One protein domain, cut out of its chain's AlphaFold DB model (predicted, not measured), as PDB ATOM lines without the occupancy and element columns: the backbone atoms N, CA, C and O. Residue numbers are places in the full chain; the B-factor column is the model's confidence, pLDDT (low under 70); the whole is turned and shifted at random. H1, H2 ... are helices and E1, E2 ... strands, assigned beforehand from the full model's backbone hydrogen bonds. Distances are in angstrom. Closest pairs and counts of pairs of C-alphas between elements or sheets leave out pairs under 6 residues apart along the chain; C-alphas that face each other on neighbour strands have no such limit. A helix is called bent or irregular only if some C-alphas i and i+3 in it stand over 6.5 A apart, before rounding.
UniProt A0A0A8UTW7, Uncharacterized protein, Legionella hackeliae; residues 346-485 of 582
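Overview. This is residues 346 to 485 of the 582 residues of an uncharacterized protein of Legionella hackeliae (UniProt A0A0A8UTW7). An elongated row of short helices is built round the bent helix H4, whose arm H4a runs roughly along the long axis while H4b turns across it. H1, H2 and H3 pack on these arms, the small hairpin E1 E2 forms one end, H5 to H8 fill the middle, and H9, H10 and H11 form the other end, with few contacts to the rest. The printed part has 140 residues with eleven named helices and two named strands, in the order H1 H2 H3 E1 E2 H4 H5 H6 H7 H8 H9 H10 H11; the two-stranded sheet is antiparallel and the class is mostly helix. The whole is compact, with a radius of gyration of the C-alphas of 16.5 A, and spans 53 by 31 by 27 A.

Along the chain. H1, residues 346 to 352, begins at C-alpha 346 (13.981, 35.441, 28.174). H2 is residues 355 to 362, H3 368 to 375, E1 376 to 378 and E2 382 to 384. H4, residues 386 to 406, was assigned as one helix by its hydrogen bonds but is bent: C-alphas 394 and 397 are 7.4 A apart. Its arms are H4a, residues 386 to 394, 12.1 A long, and H4b, residues 397 to 406, 15.0 A long, ending at C-alpha 406 (-9.448, 47.579, 22.581). H5 is residues 414 to 421, H6 426 to 431, H7 433 to 440, H8 446 to 449 and H9 459 to 464. H10, residues 467 to 479, is 16.8 A long, and H11, residues 482 to 485, ends at C-alpha 485 (-2.038, 58.753, -7.168).

Arrangement. H4 is the hub, and its arms stand at a steep tilt of 63 degrees. H4a touches H1, closest C-alphas Phe 348 and Val 389, 6.1 A, and H3, Leu 375 and Val 389, 5.9 A. In the hairpin E1 E2, N 377 and O 383 are within hydrogen-bond range at 2.8 A. H4b touches H2, closest C-alphas Ala 356 and Ser 400, 5.2 A, H6, Ala 398 and Phe 430, 5.6 A, and H7, Ala 405 and Met 440, 5.7 A. H5 touches H8, closest C-alphas Leu 416 and Ser 447, 6.7 A. H9 and H10 are close but not clearly touching, closest C-alphas Phe 462 and Arg 470, 6.3 A, as are H10 and H11, Met 476 and Lys 485, 7.7 A. Every O i to N i+4 pair is within hydrogen-bond range in H1, H2, H3, H4a, H5, H6, H7, H9 and H10, and 5 of 6 in H4b; H8 and H11 are too short for one.

Size, cuts and confidence. The C-alphas farthest apart, Ser 380 and Gln 464, are 56.4 A apart. The printed part has no cut and no long link. Mean pLDDT of the printed part is 89.2; residues 379 to 380 and 481 to 485 are under 70.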
ATOM      1  N   PRO A 346      14.427  34.116  27.736       93.50
ATOM      2  CA  PRO A 346      13.981  35.441  28.174       93.50
ATOM      3  C   PRO A 346      12.977  36.134  27.244       93.50
ATOM      4  O   PRO A 346      12.054  36.788  27.722       93.50
ATOM      5  N   GLY A 347      13.142  36.012  25.921       95.56
ATOM      6  CA  GLY A 347      12.235  36.634  24.951       95.56
ATOM      7  C   GLY A 347      10.825  36.043  24.997       95.56
ATOM      8  O   GLY A 347       9.849  36.779  25.110       95.56
ATOM      9  N   PHE A 348      10.720  34.715  24.992       96.81
ATOM     10  CA  PHE A 348       9.440  34.018  25.084       96.81
ATOM     11  C   PHE A 348       8.792  34.232  26.459       96.81
ATOM     12  O   PHE A 348       7.610  34.566  26.543       96.81
ATOM     13  N   GLY A 349       9.593  34.146  27.528       96.75
ATOM     14  CA  GLY A 349       9.171  34.461  28.890       96.75
ATOM     15  C   GLY A 349       8.566  35.861  29.007       96.75
ATOM     16  O   GLY A 349       7.499  35.998  29.597       96.75
ATOM     17  N   LYS A 350       9.178  36.886  28.390       96.75
ATOM     18  CA  LYS A 350       8.632  38.256  28.347       96.75
ATOM     19  C   LYS A 350       7.256  38.320  27.688       96.75
ATOM     20  O   LYS A 350       6.382  38.978  28.231       96.75
ATOM     21  N   ILE A 351       7.059  37.637  26.560       97.56
ATOM     22  CA  ILE A 351       5.792  37.662  25.810       97.56
ATOM     23  C   ILE A 351       4.634  37.118  26.655       97.56
ATOM     24  O   ILE A 351       3.607  37.776  26.788       97.56
ATOM     25  N   PHE A 352       4.791  35.930  27.242       96.94
ATOM     26  CA  PHE A 352       3.717  35.275  28.001       96.94
ATOM     27  C   PHE A 352       3.557  35.806  29.433       96.94
ATOM     28  O   PHE A 352       2.626  35.423  30.134       96.94
ATOM     29  N   ASN A 353       4.434  36.714  29.865       96.25
ATOM     30  CA  ASN A 353       4.319  37.443  31.126       96.25
ATOM     31  C   ASN A 353       3.916  38.915  30.943       96.25
ATOM     32  O   ASN A 353       3.871  39.641  31.942       96.25
ATOM     33  N   ASP A 354       3.677  39.357  29.706       97.56
ATOM     34  CA  ASP A 354       3.288  40.727  29.382       97.56
ATOM     35  C   ASP A 354       1.800  40.954  29.672       97.56
ATOM     36  O   ASP A 354       0.931  40.224  29.193       97.56
ATOM     37  N   GLU A 355       1.501  41.986  30.456       96.56
ATOM     38  CA  GLU A 355       0.145  42.282  30.921       96.56
ATOM     39  C   GLU A 355      -0.829  42.553  29.768       96.56
ATOM     40  O   GLU A 355      -1.970  42.092  29.796       96.56
ATOM     41  N   ALA A 356      -0.379  43.255  28.724       96.44
ATOM     42  CA  ALA A 356      -1.220  43.587  27.585       96.44
ATOM     43  C   ALA A 356      -1.542  42.340  26.755       96.44
ATOM     44  O   ALA A 356      -2.687  42.155  26.342       96.44
ATOM     45  N   ILE A 357      -0.565  41.451  26.552       97.31
ATOM     46  CA  ILE A 357      -0.785  40.155  25.896       97.31
ATOM     47  C   ILE A 357      -1.782  39.301  26.687       97.31
ATOM     48  O   ILE A 357      -2.748  38.802  26.105       97.31
ATOM     49  N   LEU A 358      -1.592  39.174  28.004       96.81
ATOM     50  CA  LEU A 358      -2.505  38.435  28.879       96.81
ATOM     51  C   LEU A 358      -3.919  39.025  28.835       96.81
ATOM     52  O   LEU A 358      -4.892  38.300  28.651       96.81
ATOM     53  N   LEU A 359      -4.048  40.350  28.895       95.12
ATOM     54  CA  LEU A 359      -5.337  41.026  28.794       95.12
ATOM     55  C   LEU A 359      -6.020  40.779  27.440       95.12
ATOM     56  O   LEU A 359      -7.219  40.506  27.403       95.12
ATOM     57  N   LEU A 360      -5.284  40.820  26.326       94.38
ATOM     58  CA  LEU A 360      -5.827  40.518  24.994       94.38
ATOM     59  C   LEU A 360      -6.302  39.058  24.884       94.38
ATOM     60  O   LEU A 360      -7.327  38.791  24.245       94.38
ATOM     61  N   MET A 361      -5.608  38.116  25.531       94.25
ATOM     62  CA  MET A 361      -6.060  36.725  25.659       94.25
ATOM     63  C   MET A 361      -7.314  36.619  26.534       94.25
ATOM     64  O   MET A 361      -8.288  35.951  26.163       94.25
ATOM     65  N   GLN A 362      -7.344  37.329  27.664       92.69
ATOM     66  CA  GLN A 362      -8.492  37.348  28.565       92.69
ATOM     67  C   GLN A 362      -9.729  37.947  27.894       92.69
ATOM     68  O   GLN A 362     -10.819  37.394  28.026       92.69
ATOM     69  N   LYS A 363      -9.562  38.986  27.070       90.38
ATOM     70  CA  LYS A 363     -10.612  39.563  26.216       90.38
ATOM     71  C   LYS A 363     -10.964  38.701  24.996       90.38
ATOM     72  O   LYS A 363     -11.882  39.022  24.250       90.38
ATOM     73  N   GLY A 364     -10.271  37.583  24.791       90.06
ATOM     74  CA  GLY A 364     -10.570  36.628  23.725       90.06
ATOM     75  C   GLY A 364     -10.196  37.123  22.330       90.06
ATOM     76  O   GLY A 364     -10.602  36.502  21.342       90.06
ATOM     77  N   PHE A 365      -9.430  38.212  22.239       91.81
ATOM     78  CA  PHE A 365      -8.942  38.783  20.985       91.81
ATOM     79  C   PHE A 365      -7.686  38.073  20.482       91.81
ATOM     80  O   PHE A 365      -7.449  38.033  19.278       91.81
ATOM     81  N   LEU A 366      -6.926  37.456  21.391       92.56
ATOM     82  CA  LEU A 366      -5.761  36.637  21.078       92.56
ATOM     83  C   LEU A 366      -5.978  35.194  21.560       92.56
ATOM     84  O   LEU A 366      -6.268  34.968  22.731       92.56
ATOM     85  N   ASP A 367      -5.848  34.212  20.664       92.12
ATOM     86  CA  ASP A 367      -5.899  32.790  21.034       92.12
ATOM     87  C   ASP A 367      -4.483  32.310  21.418       92.12
ATOM     88  O   ASP A 367      -3.581  32.370  20.572       92.12
ATOM     89  N   PRO A 368      -4.257  31.847  22.664       93.94
ATOM     90  CA  PRO A 368      -2.926  31.470  23.127       93.94
ATOM     91  C   PRO A 368      -2.335  30.277  22.373       93.94
ATOM     92  O   PRO A 368      -1.124  30.251  22.179       93.94
ATOM     93  N   ALA A 369      -3.144  29.326  21.894       91.75
ATOM     94  CA  ALA A 369      -2.637  28.171  21.150       91.75
ATOM     95  C   ALA A 369      -2.144  28.568  19.755       91.75
ATOM     96  O   ALA A 369      -1.067  28.149  19.325       91.75
ATOM     97  N   ILE A 370      -2.898  29.426  19.059       93.06
ATOM     98  CA  ILE A 370      -2.490  29.955  17.749       93.06
ATOM     99  C   ILE A 370      -1.233  30.814  17.903       93.06
ATOM    100  O   ILE A 370      -0.301  30.712  17.103       93.06
ATOM    101  N   PHE A 371      -1.191  31.647  18.944       95.06
ATOM    102  CA  PHE A 371      -0.043  32.497  19.218       95.06
ATOM    103  C   PHE A 371       1.206  31.677  19.560       95.06
ATOM    104  O   PHE A 371       2.256  31.896  18.963       95.06
ATOM    105  N   PHE A 372       1.073  30.668  20.425       94.25
ATOM    106  CA  PHE A 372       2.134  29.715  20.746       94.25
ATOM    107  C   PHE A 372       2.658  28.989  19.501       94.25
ATOM    108  O   PHE A 372       3.866  28.942  19.280       94.25
ATOM    109  N   THR A 373       1.759  28.506  18.641       91.94
ATOM    110  CA  THR A 373       2.120  27.811  17.392       91.94
ATOM    111  C   THR A 373       2.893  28.717  16.434       91.94
ATOM    112  O   THR A 373       3.789  28.256  15.743       91.94
ATOM    113  N   LYS A 374       2.601  30.024  16.393       93.56
ATOM    114  CA  LYS A 374       3.367  30.979  15.571       93.56
ATOM    115  C   LYS A 374       4.757  31.296  16.123       93.56
ATOM    116  O   LYS A 374       5.607  31.754  15.367       93.56
ATOM    117  N   LEU A 375       4.967  31.115  17.423       94.44
ATOM    118  CA  LEU A 375       6.248  31.354  18.097       94.44
ATOM    119  C   LEU A 375       7.128  30.100  18.141       94.44
ATOM    120  O   LEU A 375       8.273  30.162  18.593       94.44
ATOM    121  N   THR A 376       6.591  28.965  17.699       91.62
ATOM    122  CA  THR A 376       7.239  27.662  17.774       91.62
ATOM    123  C   THR A 376       7.314  26.996  16.408       91.62
ATOM    124  O   THR A 376       6.597  27.342  15.471       91.62
ATOM    125  N   ARG A 377       8.212  26.023  16.287       86.44
ATOM    126  CA  ARG A 377       8.309  25.101  15.158       86.44
ATOM    127  C   ARG A 377       8.115  23.690  15.697       86.44
ATOM    128  O   ARG A 377       8.598  23.373  16.782       86.44
ATOM    129  N   VAL A 378       7.384  22.861  14.956       79.44
ATOM    130  CA  VAL A 378       7.125  21.467  15.332       79.44
ATOM    131  C   VAL A 378       7.915  20.558  14.402       79.44
ATOM    132  O   VAL A 378       7.677  20.556  13.195       79.44
ATOM    133  N   SER A 379       8.842  19.793  14.972       67.12
ATOM    134  CA  SER A 379       9.545  18.690  14.307       67.12
ATOM    135  C   SER A 379       9.245  17.381  15.060       67.12
ATOM    136  O   SER A 379       8.079  17.014  15.204       67.12
ATOM    137  N   SER A 380      10.263  16.702  15.591       65.12
ATOM    138  CA  SER A 380      10.137  15.669  16.629       65.12
ATOM    139  C   SER A 380       9.912  16.265  18.030       65.12
ATOM    140  O   SER A 380       9.428  15.575  18.928       65.12
ATOM    141  N   SER A 381      10.217  17.553  18.216       74.75
ATOM    142  CA  SER A 381       9.947  18.332  19.429       74.75
ATOM    143  C   SER A 381       9.451  19.737  19.096       74.75
ATOM    144  O   SER A 381       9.613  20.220  17.975       74.75
ATOM    145  N   ILE A 382       8.823  20.391  20.074       81.12
ATOM    146  CA  ILE A 382       8.473  21.809  19.971       81.12
ATOM    147  C   ILE A 382       9.721  22.642  20.279       81.12
ATOM    148  O   ILE A 382      10.277  22.562  21.375       81.12
ATOM    149  N   GLU A 383      10.131  23.461  19.316       85.56
ATOM    150  CA  GLU A 383      11.261  24.386  19.427       85.56
ATOM    151  C   GLU A 383      10.807  25.830  19.224       85.56
ATOM    152  O   GLU A 383       9.768  26.087  18.618       85.56
ATOM    153  N   LEU A 384      11.582  26.794  19.724       90.88
ATOM    154  CA  LEU A 384      11.272  28.214  19.565       90.88
ATOM    155  C   LEU A 384      11.822  28.769  18.255       90.88
ATOM    156  O   LEU A 384      13.004  28.614  17.950       90.88
ATOM    157  N   ASP A 385      10.999  29.544  17.554       92.94
ATOM    158  CA  ASP A 385      11.484  30.412  16.489       92.94
ATOM    159  C   ASP A 385      12.025  31.712  17.098       92.94
ATOM    160  O   ASP A 385      11.292  32.677  17.323       92.94
ATOM    161  N   LEU A 386      13.323  31.737  17.411       91.94
ATOM    162  CA  LEU A 386      13.944  32.878  18.092       91.94
ATOM    163  C   LEU A 386      13.844  34.183  17.294       91.94
ATOM    164  O   LEU A 386      13.756  35.251  17.901       91.94
ATOM    165  N   GLN A 387      13.837  34.123  15.959       91.50
ATOM    166  CA  GLN A 387      13.687  35.318  15.130       91.50
ATOM    167  C   GLN A 387      12.291  35.910  15.307       91.50
ATOM    168  O   GLN A 387      12.163  37.099  15.600       91.50
ATOM    169  N   ILE A 388      11.256  35.072  15.217       93.38
ATOM    170  CA  ILE A 388       9.870  35.502  15.414       93.38
ATOM    171  C   ILE A 388       9.628  35.946  16.866       93.38
ATOM    172  O   ILE A 388       8.970  36.958  17.105       93.38
ATOM    173  N   VAL A 389      10.192  35.247  17.852       95.69
ATOM    174  CA  VAL A 389      10.093  35.641  19.266       95.69
ATOM    175  C   VAL A 389      10.707  37.024  19.482       95.69
ATOM    176  O   VAL A 389      10.045  37.906  20.026       95.69
ATOM    177  N   ASN A 390      11.941  37.254  19.028       93.12
ATOM    178  CA  ASN A 390      12.605  38.554  19.166       93.12
ATOM    179  C   ASN A 390      11.845  39.663  18.434       93.12
ATOM    180  O   ASN A 390      11.765  40.796  18.915       93.12
ATOM    181  N   PHE A 391      11.252  39.315  17.294       92.19
ATOM    182  CA  PHE A 391      10.402  40.201  16.528       92.19
ATOM    183  C   PHE A 391       9.186  40.671  17.351       92.19
ATOM    184  O   PHE A 391       8.981  41.873  17.532       92.19
ATOM    185  N   VAL A 392       8.430  39.734  17.933       95.25
ATOM    186  CA  VAL A 392       7.265  40.044  18.778       95.25
ATOM    187  C   VAL A 392       7.675  40.780  20.056       95.25
ATOM    188  O   VAL A 392       7.001  41.732  20.448       95.25
ATOM    189  N   VAL A 393       8.812  40.426  20.666       95.94
ATOM    190  CA  VAL A 393       9.383  41.166  21.808       95.94
ATOM    191  C   VAL A 393       9.584  42.644  21.464       95.94
ATOM    192  O   VAL A 393       9.262  43.516  22.269       95.94
ATOM    193  N   GLY A 394      10.069  42.944  20.255       93.56
ATOM    194  CA  GLY A 394      10.217  44.315  19.768       93.56
ATOM    195  C   GLY A 394       8.897  45.092  19.679       93.56
ATOM    196  O   GLY A 394       8.911  46.316  19.824       93.56
ATOM    197  N   ASN A 395       7.777  44.390  19.490       94.50
ATOM    198  CA  ASN A 395       6.431  44.952  19.401       94.50
ATOM    199  C   ASN A 395       5.702  45.045  20.757       94.50
ATOM    200  O   ASN A 395       4.677  45.716  20.819       94.50
ATOM    201  N   LEU A 396       6.208  44.464  21.853       94.44
ATOM    202  CA  LEU A 396       5.515  44.485  23.156       94.44
ATOM    203  C   LEU A 396       5.120  45.890  23.653       94.44
ATOM    204  O   LEU A 396       3.982  46.049  24.096       94.44
ATOM    205  N   PRO A 397       5.950  46.948  23.518       93.00
ATOM    206  CA  PRO A 397       5.524  48.295  23.903       93.00
ATOM    207  C   PRO A 397       4.260  48.762  23.164       93.00
ATOM    208  O   PRO A 397       3.413  49.430  23.754       93.00
ATOM    209  N   ALA A 398       4.094  48.368  21.896       92.00
ATOM    210  CA  ALA A 398       2.906  48.673  21.102       92.00
ATOM    211  C   ALA A 398       1.655  47.924  21.594       92.00
ATOM    212  O   ALA A 398       0.549  48.463  21.533       92.00
ATOM    213  N   CYS A 399       1.818  46.708  22.127       92.56
ATOM    214  CA  CYS A 399       0.716  45.904  22.658       92.56
ATOM    215  C   CYS A 399      -0.038  46.616  23.783       92.56
ATOM    216  O   CYS A 399      -1.251  46.467  23.877       92.56
ATOM    217  N   SER A 400       0.647  47.434  24.588       93.12
ATOM    218  CA  SER A 400       0.011  48.221  25.653       93.12
ATOM    219  C   SER A 400      -1.036  49.206  25.116       93.12
ATOM    220  O   SER A 400      -2.147  49.281  25.645       93.12
ATOM    221  N   PHE A 401      -0.733  49.903  24.015       94.31
ATOM    222  CA  PHE A 401      -1.672  50.801  23.341       94.31
ATOM    223  C   PHE A 401      -2.823  50.026  22.706       94.31
ATOM    224  O   PHE A 401      -3.978  50.421  22.859       94.31
ATOM    225  N   LEU A 402      -2.524  48.896  22.054       93.62
ATOM    226  CA  LEU A 402      -3.545  48.013  21.482       93.62
ATOM    227  C   LEU A 402      -4.518  47.527  22.561       93.62
ATOM    228  O   LEU A 402      -5.724  47.688  22.413       93.62
ATOM    229  N   ALA A 403      -4.014  46.984  23.668       93.50
ATOM    230  CA  ALA A 403      -4.848  46.499  24.759       93.50
ATOM    231  C   ALA A 403      -5.685  47.627  25.374       93.50
ATOM    232  O   ALA A 403      -6.883  47.447  25.571       93.50
ATOM    233  N   LYS A 404      -5.092  48.806  25.605       92.56
ATOM    234  CA  LYS A 404      -5.798  49.969  26.159       92.56
ATOM    235  C   LYS A 404      -6.922  50.464  25.248       92.56
ATOM    236  O   LYS A 404      -7.997  50.772  25.752       92.56
ATOM    237  N   ALA A 405      -6.688  50.545  23.938       90.50
ATOM    238  CA  ALA A 405      -7.705  50.978  22.981       90.50
ATOM    239  C   ALA A 405      -8.839  49.951  22.852       90.50
ATOM    240  O   ALA A 405     -10.007  50.317  22.802       90.50
ATOM    241  N   LEU A 406      -8.497  48.660  22.844       89.81
ATOM    242  CA  LEU A 406      -9.448  47.579  22.581       89.81
ATOM    243  C   LEU A 406     -10.194  47.091  23.833       89.81
ATOM    244  O   LEU A 406     -11.123  46.302  23.715       89.81
ATOM    245  N   ILE A 407      -9.819  47.522  25.042       84.88
ATOM    246  CA  ILE A 407     -10.333  46.944  26.299       84.88
ATOM    247  C   ILE A 407     -11.861  47.018  26.452       84.88
ATOM    248  O   ILE A 407     -12.460  46.154  27.108       84.88
ATOM    249  N   ASN A 408     -12.466  48.048  25.856       83.62
ATOM    250  CA  ASN A 408     -13.900  48.332  25.895       83.62
ATOM    251  C   ASN A 408     -14.638  47.869  24.635       83.62
ATOM    252  O   ASN A 408     -15.857  47.990  24.585       83.62
ATOM    253  N   GLU A 409     -13.919  47.348  23.642       85.50
ATOM    254  CA  GLU A 409     -14.529  46.813  22.431       85.50
ATOM    255  C   GLU A 409     -15.212  45.476  22.728       85.50
ATOM    256  O   GLU A 409     -14.695  44.642  23.475       85.50
ATOM    257  N   ASP A 410     -16.369  45.244  22.110       80.38
ATOM    258  CA  ASP A 410     -17.084  43.971  22.243       80.38
ATOM    259  C   ASP A 410     -16.546  42.908  21.274       80.38
ATOM    260  O   ASP A 410     -16.619  41.707  21.545       80.38
ATOM    261  N   LYS A 411     -16.014  43.327  20.115       83.69
ATOM    262  CA  LYS A 411     -15.491  42.431  19.077       83.69
ATOM    263  C   LYS A 411     -14.279  43.033  18.382       83.69
ATOM    264  O   LYS A 411     -14.293  44.186  17.971       83.69
ATOM    265  N   VAL A 412     -13.271  42.194  18.165       87.81
ATOM    266  CA  VAL A 412     -12.063  42.520  17.402       87.81
ATOM    267  C   VAL A 412     -11.796  41.400  16.404       87.81
ATOM    268  O   VAL A 412     -11.984  40.221  16.714       87.81
ATOM    269  N   ASP A 413     -11.341  41.763  15.205       90.62
ATOM    270  CA  ASP A 413     -10.823  40.796  14.242       90.62
ATOM    271  C   ASP A 413      -9.514  40.189  14.776       90.62
ATOM    272  O   ASP A 413      -8.457  40.826  14.797       90.62
ATOM    273  N   LYS A 414      -9.606  38.934  15.229       91.44
ATOM    274  CA  LYS A 414      -8.502  38.199  15.860       91.44
ATOM    275  C   LYS A 414      -7.339  37.971  14.900       91.44
ATOM    276  O   LYS A 414      -6.184  38.030  15.314       91.44
ATOM    277  N   GLN A 415      -7.630  37.715  13.623       91.69
ATOM    278  CA  GLN A 415      -6.599  37.448  12.626       91.69
ATOM    279  C   GLN A 415      -5.846  38.727  12.277       91.69
ATOM    280  O   GLN A 415      -4.623  38.716  12.109       91.69
ATOM    281  N   LEU A 416      -6.567  39.842  12.213       91.56
ATOM    282  CA  LEU A 416      -5.968  41.143  11.997       91.56
ATOM    283  C   LEU A 416      -5.103  41.574  13.186       91.56
ATOM    284  O   LEU A 416      -3.968  41.994  12.976       91.56
ATOM    285  N   LEU A 417      -5.585  41.409  14.424       93.12
ATOM    286  CA  LEU A 417      -4.782  41.683  15.622       93.12
ATOM    287  C   LEU A 417      -3.510  40.836  15.633       93.12
ATOM    288  O   LEU A 417      -2.419  41.358  15.847       93.12
ATOM    289  N   LEU A 418      -3.638  39.543  15.331       93.00
ATOM    290  CA  LEU A 418      -2.496  38.649  15.214       93.00
ATOM    291  C   LEU A 418      -1.528  39.115  14.119       93.00
ATOM    292  O   LEU A 418      -0.325  39.085  14.321       93.00
ATOM    293  N   THR A 419      -2.016  39.606  12.983       91.44
ATOM    294  CA  THR A 419      -1.154  40.151  11.921       91.44
ATOM    295  C   THR A 419      -0.405  41.400  12.391       91.44
ATOM    296  O   THR A 419       0.796  41.514  12.163       91.44
ATOM    297  N   VAL A 420      -1.075  42.300  13.116       92.25
ATOM    298  CA  VAL A 420      -0.453  43.499  13.696       92.25
ATOM    299  C   VAL A 420       0.635  43.123  14.704       92.25
ATOM    300  O   VAL A 420       1.732  43.672  14.644       92.25
ATOM    301  N   LEU A 421       0.404  42.147  15.583       92.12
ATOM    302  CA  LEU A 421       1.418  41.701  16.550       92.12
ATOM    303  C   LEU A 421       2.707  41.193  15.875       92.12
ATOM    304  O   LEU A 421       3.795  41.356  16.430       92.12
ATOM    305  N   PHE A 422       2.596  40.642  14.665       92.94
ATOM    306  CA  PHE A 422       3.709  40.100  13.879       92.94
ATOM    307  C   PHE A 422       4.147  41.026  12.724       92.94
ATOM    308  O   PHE A 422       4.988  40.641  11.916       92.94
ATOM    309  N   SER A 423       3.626  42.255  12.643       90.81
ATOM    310  CA  SER A 423       4.005  43.214  11.598       90.81
ATOM    311  C   SER A 423       5.248  44.010  11.977       90.81
ATOM    312  O   SER A 423       5.307  44.622  13.049       90.81
ATOM    313  N   THR A 424       6.202  44.086  11.038       88.38
ATOM    314  CA  THR A 424       7.443  44.887  11.111       88.38
ATOM    315  C   THR A 424       7.204  46.384  11.279       88.38
ATOM    316  O   THR A 424       8.116  47.117  11.661       88.38
ATOM    317  N   LYS A 425       5.978  46.850  11.030       90.38
ATOM    318  CA  LYS A 425       5.601  48.265  11.081       90.38
ATOM    319  C   LYS A 425       5.019  48.663  12.430       90.38
ATOM    320  O   LYS A 425       5.073  49.841  12.771       90.38
ATOM    321  N   THR A 426       4.511  47.709  13.209       92.31
ATOM    322  CA  THR A 426       3.760  47.968  14.445       92.31
ATOM    323  C   THR A 426       4.558  48.783  15.452       92.31
ATOM    324  O   THR A 426       4.101  49.843  15.874       92.31
ATOM    325  N   LYS A 427       5.789  48.373  15.780       92.62
ATOM    326  CA  LYS A 427       6.660  49.160  16.663       92.62
ATOM    327  C   LYS A 427       6.839  50.597  16.170       92.62
ATOM    328  O   LYS A 427       6.650  51.532  16.940       92.62
ATOM    329  N   ALA A 428       7.203  50.771  14.900       90.94
ATOM    330  CA  ALA A 428       7.471  52.090  14.334       90.94
ATOM    331  C   ALA A 428       6.215  52.975  14.313       90.94
ATOM    332  O   ALA A 428       6.318  54.176  14.548       90.94
ATOM    333  N   PHE A 429       5.040  52.387  14.067       94.62
ATOM    334  CA  PHE A 429       3.758  53.085  14.106       94.62
ATOM    335  C   PHE A 429       3.498  53.665  15.498       94.62
ATOM    336  O   PHE A 429       3.259  54.861  15.624       94.62
ATOM    337  N   PHE A 430       3.624  52.843  16.545       93.94
ATOM    338  CA  PHE A 430       3.335  53.272  17.916       93.94
ATOM    339  C   PHE A 430       4.434  54.140  18.555       93.94
ATOM    340  O   PHE A 430       4.208  54.771  19.589       93.94
ATOM    341  N   GLN A 431       5.620  54.210  17.941       92.12
ATOM    342  CA  GLN A 431       6.669  55.167  18.313       92.12
ATOM    343  C   GLN A 431       6.386  56.592  17.815       92.12
ATOM    344  O   GLN A 431       6.961  57.541  18.350       92.12
ATOM    345  N   ASP A 432       5.514  56.765  16.819       91.94
ATOM    346  CA  ASP A 432       5.056  58.083  16.386       91.94
ATOM    347  C   ASP A 432       3.857  58.520  17.236       91.94
ATOM    348  O   ASP A 432       2.771  57.944  17.174       91.94
ATOM    349  N   THR A 433       4.049  59.554  18.056       91.56
ATOM    350  CA  THR A 433       3.032  59.993  19.019       91.56
ATOM    351  C   THR A 433       1.758  60.508  18.355       91.56
ATOM    352  O   THR A 433       0.687  60.354  18.934       91.56
ATOM    353  N   LEU A 434       1.842  61.077  17.147       91.81
ATOM    354  CA  LEU A 434       0.674  61.588  16.428       91.81
ATOM    355  C   LEU A 434      -0.149  60.443  15.833       91.81
ATOM    356  O   LEU A 434      -1.377  60.494  15.868       91.81
ATOM    357  N   LEU A 435       0.507  59.403  15.313       93.81
ATOM    358  CA  LEU A 435      -0.180  58.191  14.854       93.81
ATOM    359  C   LEU A 435      -0.815  57.430  16.017       93.81
ATOM    360  O   LEU A 435      -1.970  57.017  15.916       93.81
ATOM    361  N   THR A 436      -0.088  57.290  17.126       93.81
ATOM    362  CA  THR A 436      -0.613  56.678  18.350       93.81
ATOM    363  C   THR A 436      -1.839  57.428  18.853       93.81
ATOM    364  O   THR A 436      -2.848  56.796  19.143       93.81
ATOM    365  N   ASP A 437      -1.806  58.759  18.905       92.50
ATOM    366  CA  ASP A 437      -2.944  59.571  19.344       92.50
ATOM    367  C   ASP A 437      -4.170  59.404  18.428       92.50
ATOM    368  O   ASP A 437      -5.281  59.166  18.903       92.50
ATOM    369  N   LEU A 438      -3.973  59.406  17.105       92.19
ATOM    370  CA  LEU A 438      -5.043  59.135  16.138       92.19
ATOM    371  C   LEU A 438      -5.623  57.717  16.263       92.19
ATOM    372  O   LEU A 438      -6.817  57.519  16.042       92.19
ATOM    373  N   PHE A 439      -4.808  56.723  16.618       93.94
ATOM    374  CA  PHE A 439      -5.291  55.374  16.916       93.94
ATOM    375  C   PHE A 439      -6.090  55.337  18.226       93.94
ATOM    376  O   PHE A 439      -7.210  54.835  18.250       93.94
ATOM    377  N   MET A 440      -5.556  55.924  19.300       92.31
ATOM    378  CA  MET A 440      -6.198  55.935  20.621       92.31
ATOM    379  C   MET A 440      -7.527  56.706  20.638       92.31
ATOM    380  O   MET A 440      -8.395  56.404  21.451       92.31
ATOM    381  N   THR A 441      -7.695  57.681  19.743       90.12
ATOM    382  CA  THR A 441      -8.941  58.447  19.545       90.12
ATOM    383  C   THR A 441      -9.904  57.799  18.540       90.12
ATOM    384  O   THR A 441     -10.972  58.345  18.274       90.12
ATOM    385  N   GLY A 442      -9.560  56.629  17.988       87.94
ATOM    386  CA  GLY A 442     -10.421  55.852  17.089       87.94
ATOM    387  C   GLY A 442     -10.446  56.331  15.633       87.94
ATOM    388  O   GLY A 442     -11.218  55.810  14.830       87.94
ATOM    389  N   HIS A 443      -9.604  57.296  15.254       89.19
ATOM    390  CA  HIS A 443      -9.514  57.768  13.869       89.19
ATOM    391  C   HIS A 443      -8.769  56.788  12.954       89.19
ATOM    392  O   HIS A 443      -9.094  56.682  11.769       89.19
ATOM    393  N   ILE A 444      -7.787  56.058  13.491       90.75
ATOM    394  CA  ILE A 444      -7.089  54.974  12.791       90.75
ATOM    395  C   ILE A 444      -7.610  53.638  13.313       90.75
ATOM    396  O   ILE A 444      -7.556  53.367  14.509       90.75
ATOM    397  N   SER A 445      -8.072  52.777  12.407       89.31
ATOM    398  CA  SER A 445      -8.498  51.423  12.759       89.31
ATOM    399  C   SER A 445      -7.329  50.435  12.750       89.31
ATOM    400  O   SER A 445      -6.285  50.663  12.135       89.31
ATOM    401  N   LEU A 446      -7.529  49.273  13.375       90.50
ATOM    402  CA  LEU A 446      -6.538  48.192  13.411       90.50
ATOM    403  C   LEU A 446      -6.058  47.775  12.003       90.50
ATOM    404  O   LEU A 446      -4.888  47.444  11.819       90.50
ATOM    405  N   SER A 447      -6.930  47.843  10.986       89.69
ATOM    406  CA  SER A 447      -6.624  47.401   9.611       89.69
ATOM    407  C   SER A 447      -5.730  48.365   8.838       89.69
ATOM    408  O   SER A 447      -5.227  48.035   7.761       89.69
ATOM    409  N   MET A 448      -5.534  49.562   9.384       91.19
ATOM    410  CA  MET A 448      -4.719  50.617   8.800       91.19
ATOM    411  C   MET A 448      -3.268  50.571   9.285       91.19
ATOM    412  O   MET A 448      -2.393  51.050   8.567       91.19
ATOM    413  N   ILE A 449      -2.998  49.974  10.452       91.69
ATOM    414  CA  ILE A 449      -1.674  49.992  11.099       91.69
ATOM    415  C   ILE A 449      -0.601  49.400  10.182       91.69
ATOM    416  O   ILE A 449       0.403  50.049   9.906       91.69
ATOM    417  N   ASP A 450      -0.841  48.207   9.635       87.38
ATOM    418  CA  ASP A 450       0.132  47.537   8.763       87.38
ATOM    419  C   ASP A 450       0.203  48.147   7.346       87.38
ATOM    420  O   ASP A 450       1.075  47.811   6.546       87.38
ATOM    421  N   LYS A 451      -0.691  49.077   7.000       90.06
ATOM    422  CA  LYS A 451      -0.673  49.777   5.703       90.06
ATOM    423  C   LYS A 451       0.118  51.080   5.763       90.06
ATOM    424  O   LYS A 451       0.720  51.479   4.767       90.06
ATOM    425  N   ILE A 452       0.144  51.725   6.924       91.19
ATOM    426  CA  ILE A 452       0.864  52.979   7.136       91.19
ATOM    427  C   ILE A 452       2.355  52.672   7.280       91.19
ATOM    428  O   ILE A 452       2.761  51.826   8.072       91.19
ATOM    429  N   LEU A 453       3.184  53.363   6.495       90.69
ATOM    430  CA  LEU A 453       4.644  53.292   6.580       90.69
ATOM    431  C   LEU A 453       5.140  54.579   7.252       90.69
ATOM    432  O   LEU A 453       5.269  55.589   6.557       90.69
ATOM    433  N   PRO A 454       5.429  54.581   8.570       89.31
ATOM    434  CA  PRO A 454       5.717  55.816   9.305       89.31
ATOM    435  C   PRO A 454       6.884  56.620   8.724       89.31
ATOM    436  O   PRO A 454       6.854  57.845   8.716       89.31
ATOM    437  N   TYR A 455       7.890  55.948   8.157       88.50
ATOM    438  CA  TYR A 455       9.045  56.607   7.541       88.50
ATOM    439  C   TYR A 455       8.711  57.401   6.264       88.50
ATOM    440  O   TYR A 455       9.522  58.220   5.846       88.50
ATOM    441  N   LYS A 456       7.550  57.167   5.632       89.56
ATOM    442  CA  LYS A 456       7.090  57.928   4.455       89.56
ATOM    443  C   LYS A 456       6.300  59.186   4.826       89.56
ATOM    444  O   LYS A 456       5.898  59.929   3.938       89.56
ATOM    445  N   ILE A 457       6.027  59.408   6.110       90.75
ATOM    446  CA  ILE A 457       5.286  60.577   6.580       90.75
ATOM    447  C   ILE A 457       6.260  61.747   6.728       90.75
ATOM    448  O   ILE A 457       7.235  61.651   7.475       90.75
ATOM    449  N   ASP A 458       5.971  62.870   6.064       90.50
ATOM    450  CA  ASP A 458       6.641  64.133   6.364       90.50
ATOM    451  C   ASP A 458       6.242  64.581   7.774       90.50
ATOM    452  O   ASP A 458       5.124  65.042   8.019       90.50
ATOM    453  N   LYS A 459       7.168  64.421   8.720       88.31
ATOM    454  CA  LYS A 459       6.926  64.696  10.140       88.31
ATOM    455  C   LYS A 459       6.627  66.168  10.419       88.31
ATOM    456  O   LYS A 459       5.883  66.455  11.356       88.31
ATOM    457  N   GLN A 460       7.214  67.096   9.659       90.50
ATOM    458  CA  GLN A 460       7.015  68.528   9.888       90.50
ATOM    459  C   GLN A 460       5.626  68.945   9.425       90.50
ATOM    460  O   GLN A 460       4.885  69.551  10.201       90.50
ATOM    461  N   LEU A 461       5.252  68.540   8.209       90.50
ATOM    462  CA  LEU A 461       3.921  68.788   7.672       90.50
ATOM    463  C   LEU A 461       2.854  68.117   8.542       90.50
ATOM    464  O   LEU A 461       1.933  68.778   9.011       90.50
ATOM    465  N   PHE A 462       3.010  66.825   8.843       91.31
ATOM    466  CA  PHE A 462       2.015  66.051   9.587       91.31
ATOM    467  C   PHE A 462       1.726  66.625  10.984       91.31
ATOM    468  O   PHE A 462       0.580  66.623  11.443       91.31
ATOM    469  N   LYS A 463       2.744  67.193  11.644       90.62
ATOM    470  CA  LYS A 463       2.592  67.859  12.944       90.62
ATOM    471  C   LYS A 463       1.746  69.132  12.865       90.62
ATOM    472  O   LYS A 463       1.001  69.397  13.806       90.62
ATOM    473  N   GLN A 464       1.828  69.883  11.767       91.50
ATOM    474  CA  GLN A 464       1.096  71.142  11.571       91.50
ATOM    475  C   GLN A 464      -0.389  70.936  11.230       91.50
ATOM    476  O   GLN A 464      -1.198  71.838  11.432       91.50
ATOM    477  N   LEU A 465      -0.761  69.753  10.738       89.06
ATOM    478  CA  LEU A 465      -2.142  69.421  10.384       89.06
ATOM    479  C   LEU A 465      -3.008  69.161  11.632       89.06
ATOM    480  O   LEU A 465      -2.528  68.630  12.632       89.06
ATOM    481  N   ASN A 466      -4.305  69.478  11.563       88.25
ATOM    482  CA  ASN A 466      -5.291  69.048  12.566       88.25
ATOM    483  C   ASN A 466      -5.712  67.577  12.339       88.25
ATOM    484  O   ASN A 466      -5.360  66.983  11.322       88.25
ATOM    485  N   HIS A 467      -6.482  66.978  13.257       82.62
ATOM    486  CA  HIS A 467      -6.869  65.558  13.170       82.62
ATOM    487  C   HIS A 467      -7.544  65.169  11.844       82.62
ATOM    488  O   HIS A 467      -7.159  64.166  11.241       82.62
ATOM    489  N   ASN A 468      -8.497  65.967  11.353       84.38
ATOM    490  CA  ASN A 468      -9.217  65.667  10.111       84.38
ATOM    491  C   ASN A 468      -8.271  65.703   8.904       84.38
ATOM    492  O   ASN A 468      -8.225  64.756   8.121       84.38
ATOM    493  N   THR A 469      -7.444  66.746   8.805       88.44
ATOM    494  CA  THR A 469      -6.495  66.901   7.694       88.44
ATOM    495  C   THR A 469      -5.358  65.875   7.764       88.44
ATOM    496  O   THR A 469      -4.889  65.406   6.730       88.44
ATOM    497  N   ARG A 470      -4.952  65.435   8.965       88.25
ATOM    498  CA  ARG A 470      -4.028  64.298   9.135       88.25
ATOM    499  C   ARG A 470      -4.615  63.015   8.556       88.25
ATOM    500  O   ARG A 470      -3.909  62.280   7.870       88.25
ATOM    501  N   MET A 471      -5.898  62.746   8.795       90.06
ATOM    502  CA  MET A 471      -6.550  61.558   8.243       90.06
ATOM    503  C   MET A 471      -6.676  61.614   6.720       90.06
ATOM    504  O   MET A 471      -6.463  60.597   6.063       90.06
ATOM    505  N   GLU A 472      -6.973  62.778   6.144       87.00
ATOM    506  CA  GLU A 472      -6.971  62.972   4.686       87.00
ATOM    507  C   GLU A 472      -5.580  62.756   4.084       87.00
ATOM    508  O   GLU A 472      -5.440  62.014   3.109       87.00
ATOM    509  N   TYR A 473      -4.546  63.316   4.718       89.62
ATOM    510  CA  TYR A 473      -3.152  63.117   4.334       89.62
ATOM    511  C   TYR A 473      -2.768  61.628   4.329       89.62
ATOM    512  O   TYR A 473      -2.254  61.116   3.333       89.62
ATOM    513  N   LEU A 474      -3.078  60.895   5.407       90.44
ATOM    514  CA  LEU A 474      -2.806  59.456   5.488       90.44
ATOM    515  C   LEU A 474      -3.575  58.668   4.421       90.44
ATOM    516  O   LEU A 474      -2.996  57.776   3.796       90.44
ATOM    517  N   LYS A 475      -4.855  59.001   4.186       87.81
ATOM    518  CA  LYS A 475      -5.693  58.383   3.143       87.81
ATOM    519  C   LYS A 475      -5.077  58.543   1.757       87.81
ATOM    520  O   LYS A 475      -4.941  57.548   1.051       87.81
ATOM    521  N   MET A 476      -4.656  59.755   1.400       87.62
ATOM    522  CA  MET A 476      -3.993  60.014   0.120       87.62
ATOM    523  C   MET A 476      -2.685  59.233  -0.022       87.62
ATOM    524  O   MET A 476      -2.429  58.645  -1.070       87.62
ATOM    525  N   LEU A 477      -1.875  59.186   1.037       89.12
ATOM    526  CA  LEU A 477      -0.539  58.605   0.967       89.12
ATOM    527  C   LEU A 477      -0.544  57.067   0.919       89.12
ATOM    528  O   LEU A 477       0.258  56.468   0.198       89.12
ATOM    529  N   PHE A 478      -1.440  56.417   1.668       88.62
ATOM    530  CA  PHE A 478      -1.388  54.964   1.885       88.62
ATOM    531  C   PHE A 478      -2.619  54.189   1.409       88.62
ATOM    532  O   PHE A 478      -2.534  52.970   1.267       88.62
ATOM    533  N   PHE A 479      -3.750  54.854   1.163       84.06
ATOM    534  CA  PHE A 479      -5.034  54.178   0.933       84.06
ATOM    535  C   PHE A 479      -5.720  54.553  -0.388       84.06
ATOM    536  O   PHE A 479      -6.722  53.933  -0.736       84.06
ATOM    537  N   ALA A 480      -5.193  55.524  -1.138       75.81
ATOM    538  CA  ALA A 480      -5.668  55.832  -2.482       75.81
ATOM    539  C   ALA A 480      -5.311  54.698  -3.463       75.81
ATOM    540  O   ALA A 480      -4.174  54.209  -3.465       75.81
ATOM    541  N   SER A 481      -6.274  54.289  -4.298       57.00
ATOM    542  CA  SER A 481      -6.038  53.367  -5.417       57.00
ATOM    543  C   SER A 481      -5.023  53.968  -6.394       57.00
ATOM    544  O   SER A 481      -4.903  55.190  -6.491       57.00
ATOM    545  N   GLU A 482      -4.291  53.128  -7.132       52.25
ATOM    546  CA  GLU A 482      -3.281  53.578  -8.107       52.25
ATOM    547  C   GLU A 482      -3.835  54.594  -9.123       52.25
ATOM    548  O   GLU A 482      -3.124  55.513  -9.506       52.25
ATOM    549  N   THR A 483      -5.136  54.543  -9.424       44.44
ATOM    550  CA  THR A 483      -5.851  55.510 -10.273       44.44
ATOM    551  C   THR A 483      -5.978  56.933  -9.714       44.44
ATOM    552  O   THR A 483      -6.266  57.841 -10.478       44.44
ATOM    553  N   MET A 484      -5.768  57.170  -8.412       45.78
ATOM    554  CA  MET A 484      -5.833  58.516  -7.805       45.78
ATOM    555  C   MET A 484      -4.469  59.076  -7.386       45.78
ATOM    556  O   MET A 484      -4.386  60.214  -6.919       45.78
ATOM    557  N   LYS A 485      -3.390  58.297  -7.526       46.03
ATOM    558  CA  LYS A 485      -2.038  58.753  -7.168       46.03
ATOM    559  C   LYS A 485      -1.434  59.697  -8.211       46.03
ATOM    560  O   LYS A 485      -0.584  60.502  -7.846       46.03
TER     561      LYS A 485